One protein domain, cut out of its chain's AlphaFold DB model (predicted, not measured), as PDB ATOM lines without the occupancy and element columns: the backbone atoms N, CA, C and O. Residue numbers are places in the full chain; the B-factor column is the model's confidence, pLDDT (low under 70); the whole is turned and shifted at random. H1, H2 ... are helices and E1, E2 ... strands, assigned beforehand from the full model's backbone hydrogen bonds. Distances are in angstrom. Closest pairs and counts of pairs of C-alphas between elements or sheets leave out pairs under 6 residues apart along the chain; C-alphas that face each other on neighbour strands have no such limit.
ATOM      1  N   ASP A 113      49.923 -11.880  52.495       84.06
ATOM      2  CA  ASP A 113      50.013 -12.917  53.529       84.06
ATOM      3  C   ASP A 113      50.916 -14.093  53.099       84.06
ATOM      4  O   ASP A 113      50.566 -14.811  52.165       84.06
ATOM      5  N   PRO A 114      52.060 -14.342  53.766       81.62
ATOM      6  CA  PRO A 114      53.027 -15.343  53.309       81.62
ATOM      7  C   PRO A 114      52.499 -16.783  53.418       81.62
ATOM      8  O   PRO A 114      53.141 -17.721  52.948       81.62
ATOM      9  N   ARG A 115      51.342 -16.978  54.063       85.62
ATOM     10  CA  ARG A 115      50.636 -18.262  54.136       85.62
ATOM     11  C   ARG A 115      49.753 -18.509  52.914       85.62
ATOM     12  O   ARG A 115      49.303 -19.634  52.729       85.62
ATOM     13  N   PHE A 116      49.451 -17.476  52.135       85.94
ATOM     14  CA  PHE A 116      48.564 -17.547  50.985       85.94
ATOM     15  C   PHE A 116      49.356 -17.915  49.734       85.94
ATOM     16  O   PHE A 116      50.354 -17.279  49.405       85.94
ATOM     17  N   THR A 117      48.876 -18.913  49.002       83.94
ATOM     18  CA  THR A 117      49.287 -19.151  47.620       83.94
ATOM     19  C   THR A 117      48.057 -19.533  46.810       83.94
ATOM     20  O   THR A 117      47.101 -20.093  47.346       83.94
ATOM     21  N   SER A 118      48.047 -19.235  45.517       83.06
ATOM     22  CA  SER A 118      46.914 -19.569  44.658       83.06
ATOM     23  C   SER A 118      47.386 -20.068  43.305       83.06
ATOM     24  O   SER A 118      48.478 -19.727  42.866       83.06
ATOM     25  N   GLY A 119      46.551 -20.882  42.668       82.50
ATOM     26  CA  GLY A 119      46.666 -21.222  41.258       82.50
ATOM     27  C   GLY A 119      45.383 -20.824  40.540       82.50
ATOM     28  O   GLY A 119      44.312 -20.734  41.152       82.50
ATOM     29  N   HIS A 120      45.474 -20.580  39.237       85.12
ATOM     30  CA  HIS A 120      44.334 -20.120  38.454       85.12
ATOM     31  C   HIS A 120      44.277 -20.756  37.073       85.12
ATOM     32  O   HIS A 120      45.279 -21.221  36.538       85.12
ATOM     33  N   LEU A 121      43.078 -20.751  36.497       87.56
ATOM     34  CA  LEU A 121      42.826 -21.079  35.103       87.56
ATOM     35  C   LEU A 121      41.886 -20.038  34.506       87.56
ATOM     36  O   LEU A 121      40.864 -19.672  35.092       87.56
ATOM     37  N   LEU A 122      42.217 -19.574  33.306       89.19
ATOM     38  CA  LEU A 122      41.293 -18.785  32.500       89.19
ATOM     39  C   LEU A 122      40.219 -19.700  31.903       89.19
ATOM     40  O   LEU A 122      40.479 -20.868  31.603       89.19
ATOM     41  N   GLY A 123      39.019 -19.169  31.665       87.56
ATOM     42  CA  GLY A 123      37.965 -19.941  30.991       87.56
ATOM     43  C   GLY A 123      38.357 -20.392  29.582       87.56
ATOM     44  O   GLY A 123      37.901 -21.431  29.116       87.56
ATOM     45  N   THR A 124      39.271 -19.658  28.942       87.56
ATOM     46  CA  THR A 124      39.847 -19.964  27.626       87.56
ATOM     47  C   THR A 124      41.011 -20.955  27.670       87.56
ATOM     48  O   THR A 124      41.526 -21.312  26.612       87.56
ATOM     49  N   ALA A 125      41.459 -21.386  28.855       87.06
ATOM     50  CA  ALA A 125      42.573 -22.321  28.968       87.06
ATOM     51  C   ALA A 125      42.216 -23.684  28.334       87.06
ATOM     52  O   ALA A 125      41.072 -24.148  28.451       87.06
ATOM     53  N   PRO A 126      43.181 -24.350  27.671       86.69
ATOM     54  CA  PRO A 126      42.934 -25.610  26.980       86.69
ATOM     55  C   PRO A 126      42.540 -26.725  27.957       86.69
ATOM     56  O   PRO A 126      42.980 -26.750  29.106       86.69
ATOM     57  N   ASP A 127      41.776 -27.713  27.481       86.38
ATOM     58  CA  ASP A 127      41.331 -28.864  28.290       86.38
ATOM     59  C   ASP A 127      42.467 -29.612  28.997       86.38
ATOM     60  O   ASP A 127      42.236 -30.242  30.025       86.38
ATOM     61  N   SER A 128      43.679 -29.593  28.440       82.69
ATOM     62  CA  SER A 128      44.851 -30.207  29.066       82.69
ATOM     63  C   SER A 128      45.232 -29.532  30.380       82.69
ATOM     64  O   SER A 128      45.528 -30.244  31.329       82.69
ATOM     65  N   ALA A 129      45.161 -28.199  30.462       83.38
ATOM     66  CA  ALA A 129      45.489 -27.457  31.681       83.38
ATOM     67  C   ALA A 129      44.461 -27.723  32.792       83.38
ATOM     68  O   ALA A 129      44.810 -27.924  33.951       83.38
ATOM     69  N   TRP A 130      43.182 -27.809  32.421       84.06
ATOM     70  CA  TRP A 130      42.108 -28.165  33.350       84.06
ATOM     71  C   TRP A 130      42.235 -29.594  33.883       84.06
ATOM     72  O   TRP A 130      42.008 -29.825  35.068       84.06
ATOM     73  N   ARG A 131      42.630 -30.545  33.026       80.31
ATOM     74  CA  ARG A 131      42.921 -31.925  33.442       80.31
ATOM     75  C   ARG A 131      44.133 -31.997  34.363       80.31
ATOM     76  O   ARG A 131      44.052 -32.636  35.398       80.31
ATOM     77  N   GLU A 132      45.206 -31.287  34.034       73.19
ATOM     78  CA  GLU A 132      46.411 -31.245  34.864       73.19
ATOM     79  C   GLU A 132      46.136 -30.692  36.268       73.19
ATOM     80  O   GLU A 132      46.584 -31.273  37.253       73.19
ATOM     81  N   VAL A 133      45.336 -29.627  36.395       74.75
ATOM     82  CA  VAL A 133      44.931 -29.123  37.719       74.75
ATOM     83  C   VAL A 133      44.106 -30.156  38.490       74.75
ATOM     84  O   VAL A 133      44.342 -30.312  39.689       74.75
ATOM     85  N   ALA A 134      43.196 -30.873  37.824       71.25
ATOM     86  CA  ALA A 134      42.404 -31.936  38.442       71.25
ATOM     87  C   ALA A 134      43.258 -33.148  38.868       71.25
ATOM     88  O   ALA A 134      42.970 -33.759  39.893       71.25
ATOM     89  N   ASP A 135      44.315 -33.467  38.116       66.06
ATOM     90  CA  ASP A 135      45.234 -34.575  38.407       66.06
ATOM     91  C   ASP A 135      46.229 -34.226  39.533       66.06
ATOM     92  O   ASP A 135      46.617 -35.095  40.313       66.06
ATOM     93  N   LEU A 136      46.656 -32.958  39.627       62.66
ATOM     94  CA  LEU A 136      47.660 -32.491  40.596       62.66
ATOM     95  C   LEU A 136      47.071 -31.989  41.917       62.66
ATOM     96  O   LEU A 136      47.790 -31.890  42.913       62.66
ATOM     97  N   SER A 137      45.792 -31.622  41.937       58.72
ATOM     98  CA  SER A 137      45.154 -31.040  43.114       58.72
ATOM     99  C   SER A 137      44.158 -32.032  43.698       58.72
ATOM    100  O   SER A 137      43.122 -32.285  43.093       58.72
ATOM    101  N   ASP A 138      44.446 -32.557  44.888       55.38
ATOM    102  CA  ASP A 138      43.569 -33.481  45.616       55.38
ATOM    103  C   ASP A 138      42.801 -32.764  46.752       55.38
ATOM    104  O   ASP A 138      43.395 -32.470  47.797       55.38
ATOM    105  N   PRO A 139      41.496 -32.469  46.571       53.50
ATOM    106  CA  PRO A 139      40.812 -32.285  45.296       53.50
ATOM    107  C   PRO A 139      40.706 -30.784  44.968       53.50
ATOM    108  O   PRO A 139      40.083 -30.029  45.708       53.50
ATOM    109  N   ALA A 140      41.233 -30.333  43.828       58.75
ATOM    110  CA  ALA A 140      40.690 -29.141  43.164       58.75
ATOM    111  C   ALA A 140      39.983 -29.581  41.887       58.75
ATOM    112  O   ALA A 140      40.454 -29.351  40.775       58.75
ATOM    113  N   VAL A 141      38.830 -30.225  42.059       69.06
ATOM    114  CA  VAL A 141      37.854 -30.327  40.976       69.06
ATOM    115  C   VAL A 141      37.057 -29.022  40.994       69.06
ATOM    116  O   VAL A 141      36.554 -28.650  42.057       69.06
ATOM    117  N   PRO A 142      36.959 -28.289  39.872       77.69
ATOM    118  CA  PRO A 142      36.131 -27.094  39.826       77.69
ATOM    119  C   PRO A 142      34.686 -27.445  40.220       77.69
ATOM    120  O   PRO A 142      34.157 -28.458  39.758       77.69
ATOM    121  N   PRO A 143      34.015 -26.630  41.053       82.00
ATOM    122  CA  PRO A 143      32.613 -26.857  41.385       82.00
ATOM    123  C   PRO A 143      31.738 -26.946  40.119       82.00
ATOM    124  O   PRO A 143      32.039 -26.260  39.136       82.00
ATOM    125  N   PRO A 144      30.610 -27.686  40.132       88.81
ATOM    126  CA  PRO A 144      29.744 -27.840  38.954       88.81
ATOM    127  C   PRO A 144      29.308 -26.513  38.315       88.81
ATOM    128  O   PRO A 144      29.140 -26.412  37.101       88.81
ATOM    129  N   THR A 145      29.158 -25.461  39.123       90.19
ATOM    130  CA  THR A 145      28.864 -24.104  38.646       90.19
ATOM    131  C   THR A 145      29.973 -23.548  37.746       90.19
ATOM    132  O   THR A 145      29.680 -22.937  36.722       90.19
ATOM    133  N   ILE A 146      31.239 -23.795  38.090       92.19
ATOM    134  CA  ILE A 146      32.403 -23.353  37.313       92.19
ATOM    135  C   ILE A 146      32.498 -24.137  36.008       92.19
ATOM    136  O   ILE A 146      32.746 -23.547  34.956       92.19
ATOM    137  N   GLU A 147      32.236 -25.445  36.053       90.88
ATOM    138  CA  GLU A 147      32.160 -26.276  34.850       90.88
ATOM    139  C   GLU A 147      31.062 -25.795  33.895       90.88
ATOM    140  O   GLU A 147      31.311 -25.676  32.697       90.88
ATOM    141  N   SER A 148      29.880 -25.443  34.416       94.56
ATOM    142  CA  SER A 148      28.795 -24.867  33.611       94.56
ATOM    143  C   SER A 148      29.230 -23.565  32.941       94.56
ATOM    144  O   SER A 148      29.092 -23.428  31.729       94.56
ATOM    145  N   TRP A 149      29.814 -22.620  33.687       96.62
ATOM    146  CA  TRP A 149      30.271 -21.351  33.107       96.62
ATOM    147  C   TRP A 149      31.349 -21.549  32.048       96.62
ATOM    148  O   TRP A 149      31.379 -20.823  31.053       96.62
ATOM    149  N   ARG A 150      32.228 -22.533  32.248       94.94
ATOM    150  CA  ARG A 150      33.248 -22.906  31.273       94.94
ATOM    151  C   ARG A 150      32.620 -23.473  30.002       94.94
ATOM    152  O   ARG A 150      32.970 -23.020  28.916       94.94
ATOM    153  N   ALA A 151      31.689 -24.417  30.132       94.38
ATOM    154  CA  ALA A 151      30.985 -25.020  29.000       94.38
ATOM    155  C   ALA A 151      30.187 -23.982  28.194       94.38
ATOM    156  O   ALA A 151      30.175 -24.032  26.965       94.38
ATOM    157  N   ASP A 152      29.598 -23.001  28.878       96.12
ATOM    158  CA  ASP A 152      28.839 -21.908  28.263       96.12
ATOM    159  C   ASP A 152      29.736 -20.787  27.696       96.12
ATOM    160  O   ASP A 152      29.233 -19.809  27.142       96.12
ATOM    161  N   GLY A 153      31.063 -20.888  27.848       95.81
ATOM    162  CA  GLY A 153      32.022 -19.875  27.393       95.81
ATOM    163  C   GLY A 153      31.947 -18.550  28.161       95.81
ATOM    164  O   GLY A 153      32.433 -17.529  27.680       95.81
ATOM    165  N   THR A 154      31.330 -18.546  29.343       98.06
ATOM    166  CA  THR A 154      31.154 -17.345  30.174       98.06
ATOM    167  C   THR A 154      32.174 -17.243  31.297       98.06
ATOM    168  O   THR A 154      32.352 -16.159  31.838       98.06
ATOM    169  N   LEU A 155      32.878 -18.318  31.656       97.19
ATOM    170  CA  LEU A 155      33.924 -18.258  32.676       97.19
ATOM    171  C   LEU A 155      35.041 -17.295  32.241       97.19
ATOM    172  O   LEU A 155      35.644 -17.473  31.186       97.19
ATOM    173  N   ALA A 156      35.342 -16.294  33.068       95.00
ATOM    174  CA  ALA A 156      36.499 -15.430  32.858       95.00
ATOM    175  C   ALA A 156      37.738 -16.089  33.473       95.00
ATOM    176  O   ALA A 156      38.731 -16.337  32.790       95.00
ATOM    177  N   THR A 157      37.645 -16.439  34.755       93.12
ATOM    178  CA  THR A 157      38.731 -17.066  35.506       93.12
ATOM    179  C   THR A 157      38.196 -17.850  36.701       93.12
ATOM    180  O   THR A 157      37.183 -17.479  37.298       93.12
ATOM    181  N   TRP A 158      38.891 -18.927  37.050       94.38
ATOM    182  CA  TRP A 158      38.710 -19.698  38.272       94.38
ATOM    183  C   TRP A 158      40.042 -19.793  39.008       94.38
ATOM    184  O   TRP A 158      41.075 -20.066  38.400       94.38
ATOM    185  N   HIS A 159      39.996 -19.587  40.316       90.94
ATOM    186  CA  HIS A 159      41.126 -19.700  41.221       90.94
ATOM    187  C   HIS A 159      40.858 -20.793  42.248       90.94
ATOM    188  O   HIS A 159      39.749 -20.916  42.773       90.94
ATOM    189  N   HIS A 160      41.899 -21.549  42.569       88.19
ATOM    190  CA  HIS A 160      41.957 -22.384  43.760       88.19
ATOM    191  C   HIS A 160      43.054 -21.842  44.670       88.19
ATOM    192  O   HIS A 160      44.138 -21.460  44.224       88.19
ATOM    193  N   VAL A 161      42.766 -21.794  45.960       87.50
ATOM    194  CA  VAL A 161      43.646 -21.189  46.955       87.50
ATOM    195  C   VAL A 161      44.159 -22.271  47.865       87.50
ATOM    196  O   VAL A 161      43.415 -23.159  48.283       87.50
ATOM    197  N   ARG A 162      45.450 -22.206  48.155       86.75
ATOM    198  CA  ARG A 162      46.148 -23.185  48.967       86.75
ATOM    199  C   ARG A 162      46.790 -22.502  50.162       86.75
ATOM    200  O   ARG A 162      47.238 -21.355  50.099       86.75
ATOM    201  N   LEU A 163      46.860 -23.245  51.253       86.81
ATOM    202  CA  LEU A 163      47.621 -22.853  52.424       86.81
ATOM    203  C   LEU A 163      49.083 -23.262  52.221       86.81
ATOM    204  O   LEU A 163      49.395 -24.443  52.086       86.81
ATOM    205  N   GLN A 164      49.985 -22.286  52.225       82.44
ATOM    206  CA  GLN A 164      51.421 -22.517  52.190       82.44
ATOM    207  C   GLN A 164      51.847 -23.235  53.478       82.44
ATOM    208  O   GLN A 164      51.807 -22.668  54.575       82.44
ATOM    209  N   HIS A 165      52.263 -24.493  53.344       74.88
ATOM    210  CA  HIS A 165      52.761 -25.318  54.437       74.88
ATOM    211  C   HIS A 165      54.040 -26.053  54.009       74.88
ATOM    212  O   HIS A 165      54.275 -26.314  52.832       74.88
ATOM    213  N   ARG A 166      54.911 -26.370  54.975       67.62
ATOM    214  CA  ARG A 166      56.284 -26.854  54.733       67.62
ATOM    215  C   ARG A 166      56.381 -28.093  53.836       67.62
ATOM    216  O   ARG A 166      57.379 -28.257  53.140       67.62
ATOM    217  N   HIS A 167      55.382 -28.966  53.905       64.44
ATOM    218  CA  HIS A 167      55.394 -30.282  53.259       64.44
ATOM    219  C   HIS A 167      54.288 -30.460  52.218       64.44
ATOM    220  O   HIS A 167      54.371 -31.363  51.394       64.44
ATOM    221  N   VAL A 168      53.272 -29.593  52.238       66.81
ATOM    222  CA  VAL A 168      52.062 -29.729  51.426       66.81
ATOM    223  C   VAL A 168      51.444 -28.378  51.125       66.81
ATOM    224  O   VAL A 168      51.678 -27.417  51.849       66.81
ATOM    225  N   LEU A 169      50.604 -28.336  50.095       69.69
ATOM    226  CA  LEU A 169      49.804 -27.172  49.734       69.69
ATOM    227  C   LEU A 169      48.324 -27.575  49.646       69.69
ATOM    228  O   LEU A 169      47.806 -27.725  48.537       69.69
ATOM    229  N   PRO A 170      47.642 -27.825  50.783       76.06
ATOM    230  CA  PRO A 170      46.238 -28.205  50.755       76.06
ATOM    231  C   PRO A 170      45.408 -27.072  50.160       76.06
ATOM    232  O   PRO A 170      45.599 -25.900  50.496       76.06
ATOM    233  N   VAL A 171      44.487 -27.441  49.277       82.31
ATOM    234  CA  VAL A 171      43.491 -26.527  48.729       82.31
ATOM    235  C   VAL A 171      42.475 -26.238  49.828       82.31
ATOM    236  O   VAL A 171      41.905 -27.155  50.404       82.31
ATOM    237  N   CYS A 172      42.293 -24.959  50.127       87.31
ATOM    238  CA  CYS A 172      41.483 -24.450  51.234       87.31
ATOM    239  C   CYS A 172      40.365 -23.514  50.756       87.31
ATOM    240  O   CYS A 172      39.759 -22.803  51.554       87.31
ATOM    241  N   GLY A 173      40.122 -23.456  49.448       89.62
ATOM    242  CA  GLY A 173      39.064 -22.637  48.887       89.62
ATOM    243  C   GLY A 173      39.210 -22.372  47.400       89.62
ATOM    244  O   GLY A 173      40.210 -22.719  46.765       89.62
ATOM    245  N   HIS A 174      38.187 -21.731  46.852       91.75
ATOM    246  CA  HIS A 174      38.047 -21.401  45.448       91.75
ATOM    247  C   HIS A 174      37.299 -20.084  45.280       91.75
ATOM    248  O   HIS A 174      36.471 -19.694  46.101       91.75
ATOM    249  N   ALA A 175      37.541 -19.424  44.158       94.56
ATOM    250  CA  ALA A 175      36.685 -18.346  43.698       94.56
ATOM    251  C   ALA A 175      36.688 -18.288  42.181       94.56
ATOM    252  O   ALA A 175      37.585 -18.811  41.518       94.56
ATOM    253  N   ALA A 176      35.673 -17.655  41.614       96.50
ATOM    254  CA  ALA A 176      35.603 -17.482  40.179       96.50
ATOM    255  C   ALA A 176      34.825 -16.238  39.790       96.50
ATOM    256  O   ALA A 176      33.891 -15.805  40.475       96.50
ATOM    257  N   ALA A 177      35.188 -15.722  38.622       97.62
ATOM    258  CA  ALA A 177      34.438 -14.690  37.943       97.62
ATOM    259  C   ALA A 177      33.999 -15.163  36.558       97.62
ATOM    260  O   ALA A 177      34.725 -15.873  35.856       97.62
ATOM    261  N   ARG A 178      32.818 -14.713  36.140       98.06
ATOM    262  CA  ARG A 178      32.279 -14.926  34.793       98.06
ATOM    263  C   ARG A 178      32.018 -13.605  34.088       98.06
ATOM    264  O   ARG A 178      31.740 -12.594  34.725       98.06
ATOM    265  N   TRP A 179      32.055 -13.610  32.770       98.19
ATOM    266  CA  TRP A 179      31.631 -12.495  31.945       98.19
ATOM    267  C   TRP A 179      30.122 -12.270  32.076       98.19
ATOM    268  O   TRP A 179      29.316 -13.190  31.938       98.19
ATOM    269  N   VAL A 180      29.745 -11.019  32.336       97.62
ATOM    270  CA  VAL A 180      28.346 -10.542  32.327       97.62
ATOM    271  C   VAL A 180      28.116  -9.448  31.280       97.62
ATOM    272  O   VAL A 180      27.028  -8.887  31.180       97.62
ATOM    273  N   GLY A 181      29.149  -9.154  30.494       96.44
ATOM    274  CA  GLY A 181      29.152  -8.257  29.347       96.44
ATOM    275  C   GLY A 181      30.568  -8.138  28.781       96.44
ATOM    276  O   GLY A 181      31.515  -8.660  29.365       96.44
ATOM    277  N   ASP A 182      30.718  -7.398  27.684       95.00
ATOM    278  CA  ASP A 182      31.961  -7.352  26.892       95.00
ATOM    279  C   ASP A 182      33.189  -6.812  27.643       95.00
ATOM    280  O   ASP A 182      34.324  -7.060  27.251       95.00
ATOM    281  N   ALA A 183      32.975  -6.039  28.709       95.94
ATOM    282  CA  ALA A 183      34.045  -5.439  29.504       95.94
ATOM    283  C   ALA A 183      33.826  -5.591  31.017       95.94
ATOM    284  O   ALA A 183      34.507  -4.927  31.808       95.94
ATOM    285  N   THR A 184      32.874  -6.436  31.422       97.88
ATOM    286  CA  THR A 184      32.473  -6.591  32.823       97.88
ATOM    287  C   THR A 184      32.490  -8.056  33.222       97.88
ATOM    288  O   THR A 184      31.751  -8.869  32.662       97.88
ATOM    289  N   ALA A 185      33.291  -8.367  34.237       97.94
ATOM    290  CA  ALA A 185      33.270  -9.657  34.912       97.94
ATOM    291  C   ALA A 185      32.494  -9.549  36.235       97.94
ATOM    292  O   ALA A 185      32.479  -8.498  36.875       97.94
ATOM    293  N   SER A 186      31.839 -10.630  36.638       98.19
ATOM    294  CA  SER A 186      31.102 -10.757  37.891       98.19
ATOM    295  C   SER A 186      31.728 -11.853  38.730       98.19
ATOM    296  O   SER A 186      31.809 -12.996  38.275       98.19
ATOM    297  N   LEU A 187      32.187 -11.500  39.928       97.69
ATOM    298  CA  LEU A 187      32.599 -12.451  40.947       97.69
ATOM    299  C   LEU A 187      31.338 -12.999  41.614       97.69
ATOM    300  O   LEU A 187      30.688 -12.324  42.417       97.69
ATOM    301  N   ASP A 188      31.004 -14.222  41.220       97.00
ATOM    302  CA  ASP A 188      29.747 -14.895  41.563       97.00
ATOM    303  C   ASP A 188      29.969 -16.165  42.392       97.00
ATOM    304  O   ASP A 188      29.012 -16.821  42.797       97.00
ATOM    305  N   HIS A 189      31.228 -16.531  42.639       96.12
ATOM    306  CA  HIS A 189      31.580 -17.680  43.455       96.12
ATOM    307  C   HIS A 189      32.800 -17.365  44.320       96.12
ATOM    308  O   HIS A 189      33.833 -16.927  43.809       96.12
ATOM    309  N   LEU A 190      32.660 -17.619  45.617       95.56
ATOM    310  CA  LEU A 190      33.714 -17.600  46.619       95.56
ATOM    311  C   LEU A 190      33.351 -18.648  47.670       95.56
ATOM    312  O   LEU A 190      32.268 -18.596  48.249       95.56
ATOM    313  N   GLU A 191      34.257 -19.581  47.909       93.88
ATOM    314  CA  GLU A 191      34.129 -20.610  48.930       93.88
ATOM    315  C   GLU A 191      35.496 -20.784  49.582       93.88
ATOM    316  O   GLU A 191      36.465 -21.116  48.908       93.88
ATOM    317  N   ILE A 192      35.595 -20.519  50.881       92.00
ATOM    318  CA  ILE A 192      36.825 -20.680  51.659       92.00
ATOM    319  C   ILE A 192      36.509 -21.621  52.816       92.00
ATOM    320  O   ILE A 192      35.442 -21.512  53.416       92.00
ATOM    321  N   GLU A 193      37.425 -22.538  53.118       90.25
ATOM    322  CA  GLU A 193      37.273 -23.504  54.202       90.25
ATOM    323  C   GLU A 193      37.067 -22.801  55.552       90.25
ATOM    324  O   GLU A 193      37.719 -21.803  55.882       90.25
ATOM    325  N   ASP A 194      36.151 -23.348  56.350       89.19
ATOM    326  CA  ASP A 194      35.817 -22.801  57.656       89.19
ATOM    327  C   ASP A 194      37.041 -22.753  58.580       89.19
ATOM    328  O   ASP A 194      37.818 -23.700  58.730       89.19
ATOM    329  N   GLY A 195      37.189 -21.622  59.267       87.94
ATOM    330  CA  GLY A 195      38.289 -21.399  60.196       87.94
ATOM    331  C   GLY A 195      39.580 -20.914  59.543       87.94
ATOM    332  O   GLY A 195      40.545 -20.708  60.275       87.94
ATOM    333  N   MET A 196      39.615 -20.676  58.228       91.00
ATOM    334  CA  MET A 196      40.717 -19.955  57.583       91.00
ATOM    335  C   MET A 196      40.749 -18.471  57.994       91.00
ATOM    336  O   MET A 196      39.713 -17.899  58.347       91.00
ATOM    337  N   PRO A 197      41.924 -17.810  57.967       90.56
ATOM    338  CA  PRO A 197      42.008 -16.372  58.200       90.56
ATOM    339  C   PRO A 197      41.173 -15.592  57.179       90.56
ATOM    340  O   PRO A 197      41.188 -15.914  55.995       90.56
ATOM    341  N   GLU A 198      40.547 -14.495  57.606       89.94
ATOM    342  CA  GLU A 198      39.780 -13.597  56.722       89.94
ATOM    343  C   GLU A 198      40.609 -13.079  55.527       89.94
ATOM    344  O   GLU A 198      40.084 -12.851  54.438       89.94
ATOM    345  N   THR A 199      41.934 -12.984  55.694       90.69
ATOM    346  CA  THR A 199      42.866 -12.623  54.617       90.69
ATOM    347  C   THR A 199      42.809 -13.572  53.426       90.69
ATOM    348  O   THR A 199      43.064 -13.126  52.312       90.69
ATOM    349  N   PHE A 200      42.447 -14.845  53.610       91.88
ATOM    350  CA  PHE A 200      42.352 -15.797  52.502       91.88
ATOM    351  C   PHE A 200      41.221 -15.429  51.549       91.88
ATOM    352  O   PHE A 200      41.460 -15.374  50.347       91.88
ATOM    353  N   ALA A 201      40.028 -15.109  52.055       93.44
ATOM    354  CA  ALA A 201      38.911 -14.677  51.212       93.44
ATOM    355  C   ALA A 201      39.266 -13.392  50.448       93.44
ATOM    356  O   ALA A 201      39.104 -13.326  49.228       93.44
ATOM    357  N   LEU A 202      39.834 -12.408  51.150       92.81
ATOM    358  CA  LEU A 202      40.217 -11.126  50.566       92.81
ATOM    359  C   LEU A 202      41.269 -11.284  49.456       92.81
ATOM    360  O   LEU A 202      41.090 -10.775  48.352       92.81
ATOM    361  N   LEU A 203      42.352 -12.018  49.721       90.69
ATOM    362  CA  LEU A 203      43.425 -12.234  48.745       90.69
ATOM    363  C   LEU A 203      42.964 -13.100  47.569       90.69
ATOM    364  O   LEU A 203      43.340 -12.829  46.434       90.69
ATOM    365  N   THR A 204      42.081 -14.073  47.811       92.06
ATOM    366  CA  THR A 204      41.447 -14.871  46.750       92.06
ATOM    367  C   THR A 204      40.643 -13.992  45.795       92.06
ATOM    368  O   THR A 204      40.766 -14.110  44.576       92.06
ATOM    369  N   VAL A 205      39.816 -13.096  46.335       93.69
ATOM    370  CA  VAL A 205      39.016 -12.166  45.529       93.69
ATOM    371  C   VAL A 205      39.917 -11.236  44.734       93.69
ATOM    372  O   VAL A 205      39.677 -11.007  43.550       93.69
ATOM    373  N   ALA A 206      40.978 -10.741  45.362       90.31
ATOM    374  CA  ALA A 206      41.929  -9.870  44.707       90.31
ATOM    375  C   ALA A 206      42.633 -10.586  43.530       90.31
ATOM    376  O   ALA A 206      42.704 -10.028  42.437       90.31
ATOM    377  N   GLU A 207      43.066 -11.843  43.696       88.25
ATOM    378  CA  GLU A 207      43.618 -12.672  42.608       88.25
ATOM    379  C   GLU A 207      42.624 -12.828  41.444       88.25
ATOM    380  O   GLU A 207      42.954 -12.537  40.292       88.25
ATOM    381  N   VAL A 208      41.369 -13.193  41.739       91.75
ATOM    382  CA  VAL A 208      40.303 -13.304  40.725       91.75
ATOM    383  C   VAL A 208      40.106 -11.986  39.983       91.75
ATOM    384  O   VAL A 208      39.953 -11.977  38.759       91.75
ATOM    385  N   MET A 209      40.113 -10.860  40.701       91.19
ATOM    386  CA  MET A 209      39.959  -9.544  40.090       91.19
ATOM    387  C   MET A 209      41.081  -9.252  39.100       91.19
ATOM    388  O   MET A 209      40.849  -8.732  38.007       91.19
ATOM    389  N   HIS A 210      42.307  -9.590  39.473       86.94
ATOM    390  CA  HIS A 210      43.476  -9.350  38.650       86.94
ATOM    391  C   HIS A 210      43.531 -10.247  37.422       86.94
ATOM    392  O   HIS A 210      43.767  -9.731  36.330       86.94
ATOM    393  N   SER A 211      43.210 -11.530  37.557       87.12
ATOM    394  CA  SER A 211      43.090 -12.439  36.415       87.12
ATOM    395  C   SER A 211      41.969 -12.021  35.469       87.12
ATOM    396  O   SER A 211      42.171 -11.977  34.257       87.12
ATOM    397  N   ALA A 212      40.804 -11.621  35.992       90.56
ATOM    398  CA  ALA A 212      39.711 -11.107  35.165       90.56
ATOM    399  C   ALA A 212      40.114  -9.823  34.422       90.56
ATOM    400  O   ALA A 212      39.796  -9.653  33.243       90.56
ATOM    401  N   ALA A 213      40.845  -8.924  35.085       89.06
ATOM    402  CA  ALA A 213      41.378  -7.727  34.449       89.06
ATOM    403  C   ALA A 213      42.425  -8.061  33.377       89.06
ATOM    404  O   ALA A 213      42.379  -7.481  32.293       89.06
ATOM    405  N   GLY A 214      43.329  -9.008  33.645       84.31
ATOM    406  CA  GLY A 214      44.304  -9.522  32.677       84.31
ATOM    407  C   GLY A 214      43.643 -10.179  31.463       84.31
ATOM    408  O   GLY A 214      44.149 -10.064  30.351       84.31
ATOM    409  N   ALA A 215      42.461 -10.771  31.654       86.06
ATOM    410  CA  ALA A 215      41.608 -11.293  30.590       86.06
ATOM    411  C   ALA A 215      40.791 -10.208  29.850       86.06
ATOM    412  O   ALA A 215      40.113 -10.521  28.874       86.06
ATOM    413  N   GLY A 216      40.863  -8.940  30.274       89.88
ATOM    414  CA  GLY A 216      40.269  -7.790  29.580       89.88
ATOM    415  C   GLY A 216      39.138  -7.067  30.309       89.88
ATOM    416  O   GLY A 216      38.567  -6.116  29.766       89.88
ATOM    417  N   ALA A 217      38.805  -7.455  31.544       93.56
ATOM    418  CA  ALA A 217      37.750  -6.787  32.294       93.56
ATOM    419  C   ALA A 217      38.150  -5.339  32.624       93.56
ATOM    420  O   ALA A 217      39.253  -5.058  33.095       93.56
ATOM    421  N   ARG A 218      37.224  -4.401  32.411       96.12
ATOM    422  CA  ARG A 218      37.355  -2.985  32.809       96.12
ATOM    423  C   ARG A 218      36.678  -2.697  34.138       96.12
ATOM    424  O   ARG A 218      37.087  -1.799  34.870       96.12
ATOM    425  N   THR A 219      35.617  -3.443  34.415       97.31
ATOM    426  CA  THR A 219      34.848  -3.371  35.653       97.31
ATOM    427  C   THR A 219      34.661  -4.777  36.186       97.31
ATOM    428  O   THR A 219      34.414  -5.708  35.417       97.31
ATOM    429  N   ILE A 220      34.747  -4.917  37.500       97.38
ATOM    430  CA  ILE A 220      34.381  -6.147  38.187       97.38
ATOM    431  C   ILE A 220      33.242  -5.819  39.133       97.38
ATOM    432  O   ILE A 220      33.302  -4.834  39.872       97.38
ATOM    433  N   VAL A 221      32.186  -6.617  39.073       97.94
ATOM    434  CA  VAL A 221      31.079  -6.559  40.025       97.94
ATOM    435  C   VAL A 221      31.163  -7.767  40.951       97.94
ATOM    436  O   VAL A 221      31.697  -8.802  40.562       97.94
ATOM    437  N   CYS A 222      30.681  -7.633  42.180       96.62
ATOM    438  CA  CYS A 222      30.692  -8.707  43.167       96.62
ATOM    439  C   CYS A 222      29.264  -8.955  43.645       96.62
ATOM    440  O   CYS A 222      28.584  -8.015  44.066       96.62
ATOM    441  N   THR A 223      28.806 -10.202  43.536       95.06
ATOM    442  CA  THR A 223      27.468 -10.620  43.992       95.06
ATOM    443  C   THR A 223      27.520 -11.472  45.255       95.06
ATOM    444  O   THR A 223      26.504 -11.623  45.931       95.06
ATOM    445  N   VAL A 224      28.698 -11.995  45.591       94.50
ATOM    446  CA  VAL A 224      28.957 -12.700  46.847       94.50
ATOM    447  C   VAL A 224      29.376 -11.719  47.939       94.50
ATOM    448  O   VAL A 224      29.910 -10.644  47.654       94.50
ATOM    449  N   ASP A 225      29.126 -12.101  49.188       92.25
ATOM    450  CA  ASP A 225      29.610 -11.357  50.345       92.25
ATOM    451  C   ASP A 225      31.114 -11.601  50.518       92.25
ATOM    452  O   ASP A 225      31.568 -12.745  50.562       92.25
ATOM    453  N   VAL A 226      31.885 -10.518  50.571       90.38
ATOM    454  CA  VAL A 226      33.341 -10.559  50.711       90.38
ATOM    455  C   VAL A 226      33.710  -9.663  51.886       90.38
ATOM    456  O   VAL A 226      33.690  -8.434  51.749       90.38
ATOM    457  N   PRO A 227      34.070 -10.248  53.038       87.25
ATOM    458  CA  PRO A 227      34.565  -9.479  54.168       87.25
ATOM    459  C   PRO A 227      35.766  -8.612  53.761       87.25
ATOM    460  O   PRO A 227      36.705  -9.087  53.120       87.25
ATOM    461  N   GLY A 228      35.699  -7.317  54.074       91.19
ATOM    462  CA  GLY A 228      36.747  -6.350  53.749       91.19
ATOM    463  C   GLY A 228      36.853  -5.966  52.268       91.19
ATOM    464  O   GLY A 228      37.881  -5.414  51.872       91.19
ATOM    465  N   ALA A 229      35.842  -6.229  51.427       93.81
ATOM    466  CA  ALA A 229      35.856  -5.887  49.995       93.81
ATOM    467  C   ALA A 229      36.247  -4.425  49.709       93.81
ATOM    468  O   ALA A 229      36.872  -4.115  48.691       93.81
ATOM    469  N   GLU A 230      35.903  -3.502  50.605       95.12
ATOM    470  CA  GLU A 230      36.254  -2.092  50.498       95.12
ATOM    471  C   GLU A 230      37.769  -1.847  50.489       95.12
ATOM    472  O   GLU A 230      38.210  -0.876  49.863       95.12
ATOM    473  N   LEU A 231      38.558  -2.735  51.104       93.56
ATOM    474  CA  LEU A 231      40.022  -2.708  51.070       93.56
ATOM    475  C   LEU A 231      40.559  -2.972  49.660       93.56
ATOM    476  O   LEU A 231      41.621  -2.473  49.306       93.56
ATOM    477  N   LEU A 232      39.807  -3.693  48.825       92.31
ATOM    478  CA  LEU A 232      40.136  -3.945  47.417       92.31
ATOM    479  C   LEU A 232      39.571  -2.871  46.477       92.31
ATOM    480  O   LEU A 232      39.604  -3.024  45.258       92.31
ATOM    481  N   GLY A 233      39.030  -1.782  47.026       94.06
ATOM    482  CA  GLY A 233      38.453  -0.692  46.244       94.06
ATOM    483  C   GLY A 233      37.023  -0.946  45.764       94.06
ATOM    484  O   GLY A 233      36.496  -0.129  45.007       94.06
ATOM    485  N   PHE A 234      36.353  -2.021  46.206       96.19
ATOM    486  CA  PHE A 234      34.925  -2.182  45.927       96.19
ATOM    487  C   PHE A 234      34.122  -1.060  46.578       96.19
ATOM    488  O   PHE A 234      34.324  -0.699  47.740       96.19
ATOM    489  N   ARG A 235      33.183  -0.503  45.818       96.94
ATOM    490  CA  ARG A 235      32.228   0.499  46.294       96.94
ATOM    491  C   ARG A 235      30.837   0.127  45.812       96.94
ATOM    492  O   ARG A 235      30.671  -0.338  44.684       96.94
ATOM    493  N   GLU A 236      29.840   0.356  46.656       95.25
ATOM    494  CA  GLU A 236      28.447   0.154  46.273       95.25
ATOM    495  C   GLU A 236      28.022   1.217  45.252       95.25
ATOM    496  O   GLU A 236      28.201   2.421  45.460       95.25
ATOM    497  N   ARG A 237      27.479   0.765  44.121       92.56
ATOM    498  CA  ARG A 237      26.871   1.602  43.083       92.56
ATOM    499  C   ARG A 237      25.665   0.873  42.510       92.56
ATOM    500  O   ARG A 237      25.793  -0.258  42.048       92.56
ATOM    501  N   ASP A 238      24.510   1.531  42.524       90.44
ATOM    502  CA  ASP A 238      23.239   0.974  42.040       90.44
ATOM    503  C   ASP A 238      22.859  -0.365  42.712       90.44
ATOM    504  O   ASP A 238      22.326  -1.261  42.063       90.44
ATOM    505  N   GLY A 239      23.174  -0.521  44.005       89.56
ATOM    506  CA  GLY A 239      22.897  -1.744  44.770       89.56
ATOM    507  C   GLY A 239      23.825  -2.926  44.466       89.56
ATOM    508  O   GLY A 239      23.509  -4.053  44.834       89.56
ATOM    509  N   LEU A 240      24.952  -2.696  43.782       92.06
ATOM    510  CA  LEU A 240      25.973  -3.710  43.510       92.06
ATOM    511  C   LEU A 240      27.354  -3.208  43.936       92.06
ATOM    512  O   LEU A 240      27.706  -2.051  43.694       92.06
ATOM    513  N   LEU A 241      28.166  -4.089  44.518       96.62
ATOM    514  CA  LEU A 241      29.578  -3.809  44.760       96.62
ATOM    515  C   LEU A 241      30.329  -3.854  43.432       96.62
ATOM    516  O   LEU A 241      30.236  -4.833  42.689       96.62
ATOM    517  N   ARG A 242      31.058  -2.783  43.112       97.31
ATOM    518  CA  ARG A 242      31.820  -2.666  41.865       97.31
ATOM    519  C   ARG A 242      33.198  -2.064  42.101       97.31
ATOM    520  O   ARG A 242      33.360  -1.211  42.972       97.31
ATOM    521  N   VAL A 243      34.159  -2.458  41.275       96.00
ATOM    522  CA  VAL A 243      35.527  -1.930  41.262       96.00
ATOM    523  C   VAL A 243      36.008  -1.732  39.825       96.00
ATOM    524  O   VAL A 243      35.692  -2.510  38.922       96.00
ATOM    525  N   ASP A 244      36.744  -0.644  39.607       95.38
ATOM    526  CA  ASP A 244      37.399  -0.331  38.338       95.38
ATOM    527  C   ASP A 244      38.770  -1.017  38.288       95.38
ATOM    528  O   ASP A 244      39.546  -0.940  39.241       95.38
ATOM    529  N   THR A 245      39.090  -1.673  37.171       91.94
ATOM    530  CA  THR A 245      40.302  -2.503  37.071       91.94
ATOM    531  C   THR A 245      41.604  -1.720  36.951       91.94
ATOM    532  O   THR A 245      42.668  -2.326  36.839       91.94
ATOM    533  N   ARG A 246      41.573  -0.381  37.025       91.31
ATOM    534  CA  ARG A 246      42.781   0.403  37.332       91.31
ATOM    535  C   ARG A 246      43.252   0.179  38.769       91.31
ATOM    536  O   ARG A 246      44.416   0.443  39.040       91.31
ATOM    537  N   PHE A 247      42.368  -0.278  39.665       90.38
ATOM    538  CA  PHE A 247      42.651  -0.587  41.073       90.38
ATOM    539  C   PHE A 247      43.319   0.572  41.842       90.38
ATOM    540  O   PHE A 247      44.166   0.358  42.701       90.38
ATOM    541  N   LEU A 248      42.941   1.818  41.526       92.25
ATOM    542  CA  LEU A 248      43.494   3.020  42.172       92.25
ATOM    543  C   LEU A 248      43.005   3.205  43.618       92.25
ATOM    544  O   LEU A 248      43.625   3.940  44.378       92.25
ATOM    545  N   ASP A 249      41.896   2.556  43.975       92.62
ATOM    546  CA  ASP A 249      41.210   2.723  45.260       92.62
ATOM    547  C   ASP A 249      41.513   1.588  46.264       92.62
ATOM    548  O   ASP A 249      40.821   1.472  47.278       92.62
ATOM    549  N   VAL A 250      42.508   0.735  45.982       90.69
ATOM    550  CA  VAL A 250      42.936  -0.357  46.877       90.69
ATOM    551  C   VAL A 250      43.663   0.216  48.100       90.69
ATOM    552  O   VAL A 250      44.654   0.938  47.973       90.69
ATOM    553  N   ASP A 251      43.203  -0.140  49.299       91.38
ATOM    554  CA  ASP A 251      43.827   0.222  50.575       91.38
ATOM    555  C   ASP A 251      44.883  -0.819  50.975       91.38
ATOM    556  O   ASP A 251      44.658  -1.688  51.821       91.38
ATOM    557  N   HIS A 252      46.069  -0.723  50.371       86.75
ATOM    558  CA  HIS A 252      47.187  -1.622  50.674       86.75
ATOM    559  C   HIS A 252      47.609  -1.581  52.153       86.75
ATOM    560  O   HIS A 252      48.030  -2.599  52.702       86.75
ATOM    561  N   ASP A 253      47.484  -0.431  52.822       88.00
ATOM    562  CA  ASP A 253      47.846  -0.295  54.236       88.00
ATOM    563  C   ASP A 253      46.827  -0.983  55.151       88.00
ATOM    564  O   ASP A 253      47.198  -1.574  56.171       88.00
ATOM    565  N   GLY A 254      45.548  -0.936  54.776       90.62
ATOM    566  CA  GLY A 254      44.470  -1.708  55.380       90.62
ATOM    567  C   GLY A 254      44.662  -3.212  55.193       90.62
ATOM    568  O   GLY A 254      44.633  -3.941  56.187       90.62
ATOM    569  N   VAL A 255      44.964  -3.670  53.972       88.62
ATOM    570  CA  VAL A 255      45.286  -5.084  53.689       88.62
ATOM    571  C   VAL A 255      46.476  -5.549  54.534       88.62
ATOM    572  O   VAL A 255      46.375  -6.542  55.252       88.62
ATOM    573  N   ALA A 256      47.581  -4.799  54.545       86.75
ATOM    574  CA  ALA A 256      48.763  -5.143  55.339       86.75
ATOM    575  C   ALA A 256      48.465  -5.170  56.850       86.75
ATOM    576  O   ALA A 256      48.999  -5.995  57.597       86.75
ATOM    577  N   ARG A 257      47.586  -4.282  57.334       90.25
ATOM    578  CA  ARG A 257      47.126  -4.291  58.731       90.25
ATOM    579  C   ARG A 257      46.318  -5.547  59.046       90.25
ATOM    580  O   ARG A 257      46.566  -6.136  60.097       90.25
ATOM    581  N   LEU A 258      45.420  -5.963  58.156       89.69
ATOM    582  CA  LEU A 258      44.633  -7.186  58.311       89.69
ATOM    583  C   LEU A 258      45.543  -8.424  58.369       89.69
ATOM    584  O   LEU A 258      45.412  -9.238  59.280       89.69
ATOM    585  N   VAL A 259      46.545  -8.514  57.487       87.88
ATOM    586  CA  VAL A 259      47.561  -9.587  57.515       87.88
ATOM    587  C   VAL A 259      48.298  -9.636  58.850       87.88
ATOM    588  O   VAL A 259      48.432 -10.699  59.458       87.88
ATOM    589  N   ARG A 260      48.737  -8.485  59.373       89.19
ATOM    590  CA  ARG A 260      49.392  -8.437  60.689       89.19
ATOM    591  C   ARG A 260      48.465  -8.886  61.820       89.19
ATOM    592  O   ARG A 260      48.927  -9.571  62.729       89.19
ATOM    593  N   GLN A 261      47.179  -8.542  61.768       90.69
ATOM    594  CA  GLN A 261      46.197  -8.943  62.782       90.69
ATOM    595  C   GLN A 261      45.940 -10.451  62.790       90.69
ATOM    596  O   GLN A 261      45.729 -11.026  63.856       90.69
ATOM    597  N   THR A 262      46.014 -11.106  61.632       88.62
ATOM    598  CA  THR A 262      45.810 -12.554  61.521       88.62
ATOM    599  C   THR A 262      47.104 -13.361  61.640       88.62
ATOM    600  O   THR A 262      47.057 -14.586  61.551       88.62
ATOM    601  N   SER A 263      48.257 -12.724  61.870       84.94
ATOM    602  CA  SER A 263      49.569 -13.395  61.944       84.94
ATOM    603  C   SER A 263      49.664 -14.471  63.035       84.94
ATOM    604  O   SER A 263      50.361 -15.463  62.849       84.94
ATOM    605  N   GLY A 264      48.924 -14.313  64.137       85.00
ATOM    606  CA  GLY A 264      48.843 -15.291  65.230       85.00
ATOM    607  C   GLY A 264      47.799 -16.395  65.038       85.00
ATOM    608  O   GLY A 264      47.534 -17.142  65.979       85.00
ATOM    609  N   TRP A 265      47.155 -16.478  63.870       91.00
ATOM    610  CA  TRP A 265      46.164 -17.516  63.594       91.00
ATOM    611  C   TRP A 265      46.781 -18.915  63.638       91.00
ATOM    612  O   TRP A 265      47.877 -19.151  63.126       91.00
ATOM    613  N   THR A 266      46.028 -19.851  64.206       85.69
ATOM    614  CA  THR A 266      46.367 -21.272  64.265       85.69
ATOM    615  C   THR A 266      45.301 -22.087  63.535       85.69
ATOM    616  O   THR A 266      44.118 -21.870  63.816       85.69
ATOM    617  N   PRO A 267      45.680 -23.051  62.676       85.00
ATOM    618  CA  PRO A 267      44.713 -23.869  61.953       85.00
ATOM    619  C   PRO A 267      43.778 -24.636  62.892       85.00
ATOM    620  O   PRO A 267      44.228 -25.178  63.909       85.00
ATOM    621  N   SER A 268      42.493 -24.709  62.534       85.25
ATOM    622  CA  SER A 268      41.497 -25.528  63.233       85.25
ATOM    623  C   SER A 268      41.842 -27.022  63.139       85.25
ATOM    624  O   SER A 268      42.683 -27.429  62.336       85.25
ATOM    625  N   ALA A 269      41.192 -27.868  63.945       84.81
ATOM    626  CA  ALA A 269      41.392 -29.318  63.866       84.81
ATOM    627  C   ALA A 269      41.055 -29.880  62.470       84.81
ATOM    628  O   ALA A 269      41.725 -30.802  62.009       84.81
ATOM    629  N   ASP A 270      40.069 -29.292  61.790       81.00
ATOM    630  CA  ASP A 270      39.644 -29.713  60.455       81.00
ATOM    631  C   ASP A 270      40.680 -29.340  59.391       81.00
ATOM    632  O   ASP A 270      41.096 -30.212  58.624       81.00
ATOM    633  N   VAL A 271      41.215 -28.112  59.437       81.19
ATOM    634  CA  VAL A 271      42.317 -27.682  58.557       81.19
ATOM    635  C   VAL A 271      43.581 -28.505  58.830       81.19
ATOM    636  O   VAL A 271      44.266 -28.935  57.903       81.19
ATOM    637  N   GLN A 272      43.886 -28.814  60.096       82.25
ATOM    638  CA  GLN A 272      44.991 -29.722  60.444       82.25
ATOM    639  C   GLN A 272      44.773 -31.132  59.886       82.25
ATOM    640  O   GLN A 272      45.713 -31.758  59.394       82.25
ATOM    641  N   ALA A 273      43.541 -31.639  59.938       79.94
ATOM    642  CA  ALA A 273      43.202 -32.925  59.348       79.94
ATOM    643  C   ALA A 273      43.319 -32.890  57.816       79.94
ATOM    644  O   ALA A 273      43.775 -33.876  57.240       79.94
ATOM    645  N   ALA A 274      42.956 -31.781  57.163       74.50
ATOM    646  CA  ALA A 274      43.148 -31.575  55.727       74.50
ATOM    647  C   ALA A 274      44.634 -31.602  55.351       74.50
ATOM    648  O   ALA A 274      45.025 -32.427  54.527       74.50
ATOM    649  N   ILE A 275      45.472 -30.826  56.050       74.75
ATOM    650  CA  ILE A 275      46.940 -30.860  55.916       74.75
ATOM    651  C   ILE A 275      47.457 -32.302  56.043       74.75
ATOM    652  O   ILE A 275      48.201 -32.777  55.186       74.75
ATOM    653  N   GLY A 276      47.030 -33.029  57.083       73.06
ATOM    654  CA  GLY A 276      47.470 -34.405  57.336       73.06
ATOM    655  C   GLY A 276      46.995 -35.433  56.299       73.06
ATOM    656  O   GLY A 276      47.660 -36.453  56.109       73.06
ATOM    657  N   ARG A 277      45.865 -35.195  55.618       70.62
ATOM    658  CA  ARG A 277      45.414 -36.021  54.482       70.62
ATOM    659  C   ARG A 277      46.286 -35.777  53.255       70.62
ATOM    660  O   ARG A 277      46.769 -36.744  52.670       70.62
ATOM    661  N   THR A 278      46.534 -34.511  52.919       66.06
ATOM    662  CA  THR A 278      47.370 -34.128  51.774       66.06
ATOM    663  C   THR A 278      48.802 -34.641  51.935       66.06
ATOM    664  O   THR A 278      49.364 -35.164  50.981       66.06
ATOM    665  N   ASP A 279      49.364 -34.601  53.151       59.84
ATOM    666  CA  ASP A 279      50.753 -35.028  53.417       59.84
ATOM    667  C   ASP A 279      50.948 -36.521  53.155       59.84
ATOM    668  O   ASP A 279      51.952 -36.964  52.601       59.84
ATOM    669  N   ARG A 280      49.915 -37.315  53.450       52.50
ATOM    670  CA  ARG A 280      49.901 -38.738  53.105       52.50
ATOM    671  C   ARG A 280      49.795 -38.953  51.601       52.50
ATOM    672  O   ARG A 280      50.510 -39.805  51.088       52.50
ATOM    673  N   ALA A 281      48.947 -38.202  50.899       52.31
ATOM    674  CA  ALA A 281      48.774 -38.340  49.452       52.31
ATOM    675  C   ALA A 281      50.064 -38.010  48.678       52.31
ATOM    676  O   ALA A 281      50.456 -38.770  47.793       52.31
ATOM    677  N   THR A 282      50.786 -36.952  49.069       50.09
ATOM    678  CA  THR A 282      52.072 -36.578  48.451       50.09
ATOM    679  C   THR A 282      53.152 -37.644  48.671       50.09
ATOM    680  O   THR A 282      53.977 -37.869  47.790       50.09
ATOM    681  N   TYR A 283      53.112 -38.368  49.795       32.94
ATOM    682  CA  TYR A 283      54.051 -39.459  50.088       32.94
ATOM    683  C   TYR A 283      53.790 -40.750  49.291       32.94
ATOM    684  O   TYR A 283      54.690 -41.574  49.166       32.94
ATOM    685  N   TYR A 284      52.577 -40.952  48.762       29.48
ATOM    686  CA  TYR A 284      52.230 -42.128  47.948       29.48
ATOM    687  C   TYR A 284      52.385 -41.902  46.436       29.48
ATOM    688  O   TYR A 284      52.306 -42.864  45.674       29.48
ATOM    689  N   ALA A 285      52.611 -40.658  46.006       32.84
ATOM    690  CA  ALA A 285      52.854 -40.297  44.609       32.84
ATOM    691  C   ALA A 285      54.353 -40.271  44.225       32.84
ATOM    692  O   ALA A 285      54.674 -39.965  43.075       32.84
ATOM    693  N   GLY A 286      55.252 -40.571  45.173       32.66
ATOM    694  CA  GLY A 286      56.709 -40.652  44.988       32.66
ATOM    695  C   GLY A 286      57.245 -42.077  44.955       32.66
ATOM    696  O   GLY A 286      56.762 -42.910  45.755       32.66
TER     697      GLY A 286
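What this domain is: This is residues 113 to 286 of the 286 residues of an uncharacterized protein of Aeromicrobium sp. Root472D3 (UniProt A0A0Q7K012). One strongly twisted sheet, curled like part of a barrel, wraps round the long helix H3; H2 packs on the opposite face, and H1 grazes the sheet at edge strand E1. H5 packs on the start of H3, at residues 198 and 199, while E6 and H6 lie far out at the two ends of a flat outline of 49 by 40 by 21 A. The 174 printed residues run E1 H1 H2 E2 E3 E4 H3 E5 H4 E6 E7 H5 H6, mixed in class. The mixed sheet has the order E1 E2 E3 E4 E5 E7 E6. The whole is compact, with a radius of gyration of the C-alphas of 16.3 A.

Where its parts are: Find C-alpha 116 at (48.564, -17.547, 50.985), where E1 begins, residues 116 to 122, 19.9 A long. Next come H1, 127 to 136, and H2, 144 to 151. Then follow E2, 155 to 163, 24.5 A; E3, 171 to 181, 30.2 A; and E4, 184 to 192, 23.9 A. From C-alpha 198 at (39.780, -13.597, 56.722), H3 runs 24.8 A to residue 214. Read on through E5, 219 to 222; H4, 229 to 232; E6, 235 to 237; E7, 240 to 244; and H5, 252 to 262. H6, residues 269 to 284, is 23.1 A long and ends at C-alpha 284 (52.230, -42.128, 47.948).

How they stand to each other: Begin at the sheet, which curls round H3; the C-alphas of Ala 156 in E2 and Ala 212 in H3 are their closest, 5.9 A apart. E1 and E2 are antiparallel, with N 119 and O 160 at 2.9 A. E2, E3 and E4 form a meander, each strand the antiparallel neighbour of the one before; look at N 159 and O 175, 2.8 A, and N 174 and O 191, 2.8 A. E4, H3 and E5 are a strand-helix-strand unit, two parallel neighbour strands joined through a helix, with a right-handed crossover and N 187 and O 221 at 2.8 A. E5, H4 and E6 are a split unit, also right-handed, with E7 between its strands; N 222 and O 241 are 2.9 A apart, and in the hairpin E6 and E7, N 235 and O 242 are 2.9 A apart. H2 and H3 lie on opposite faces, an arrangement in three layers, with helices on both faces; H2's height over the sheet is 9.3 A. H3 and H5 touch, closest at C-alphas 199 and 259, 6.3 A, with a shallow tilt of 34.9 degrees, only just short of steep, opposite ways. H4 only just touches H3 and H5, with 3 pairs of C-alphas within 8 A each, closest at C-alphas 232 and 206, 6.8 A, and 231 and 254, 6.3 A. H6 is near E3 and apart from H5. In H1, H2, H3 and H5 every O i to N i+4 pair is within hydrogen-bond range, in H6 11 of 12; H4 is too short for such a pair.

The domain as a whole: The C-alphas farthest apart, of Asp 238 and Gly 286, are 53.5 A apart. The printed part has no cut and no long link. Look for pLDDT under 70 at residues 135 to 141, 166 to 169 and 278 to 286; the mean of the printed part is 85.6.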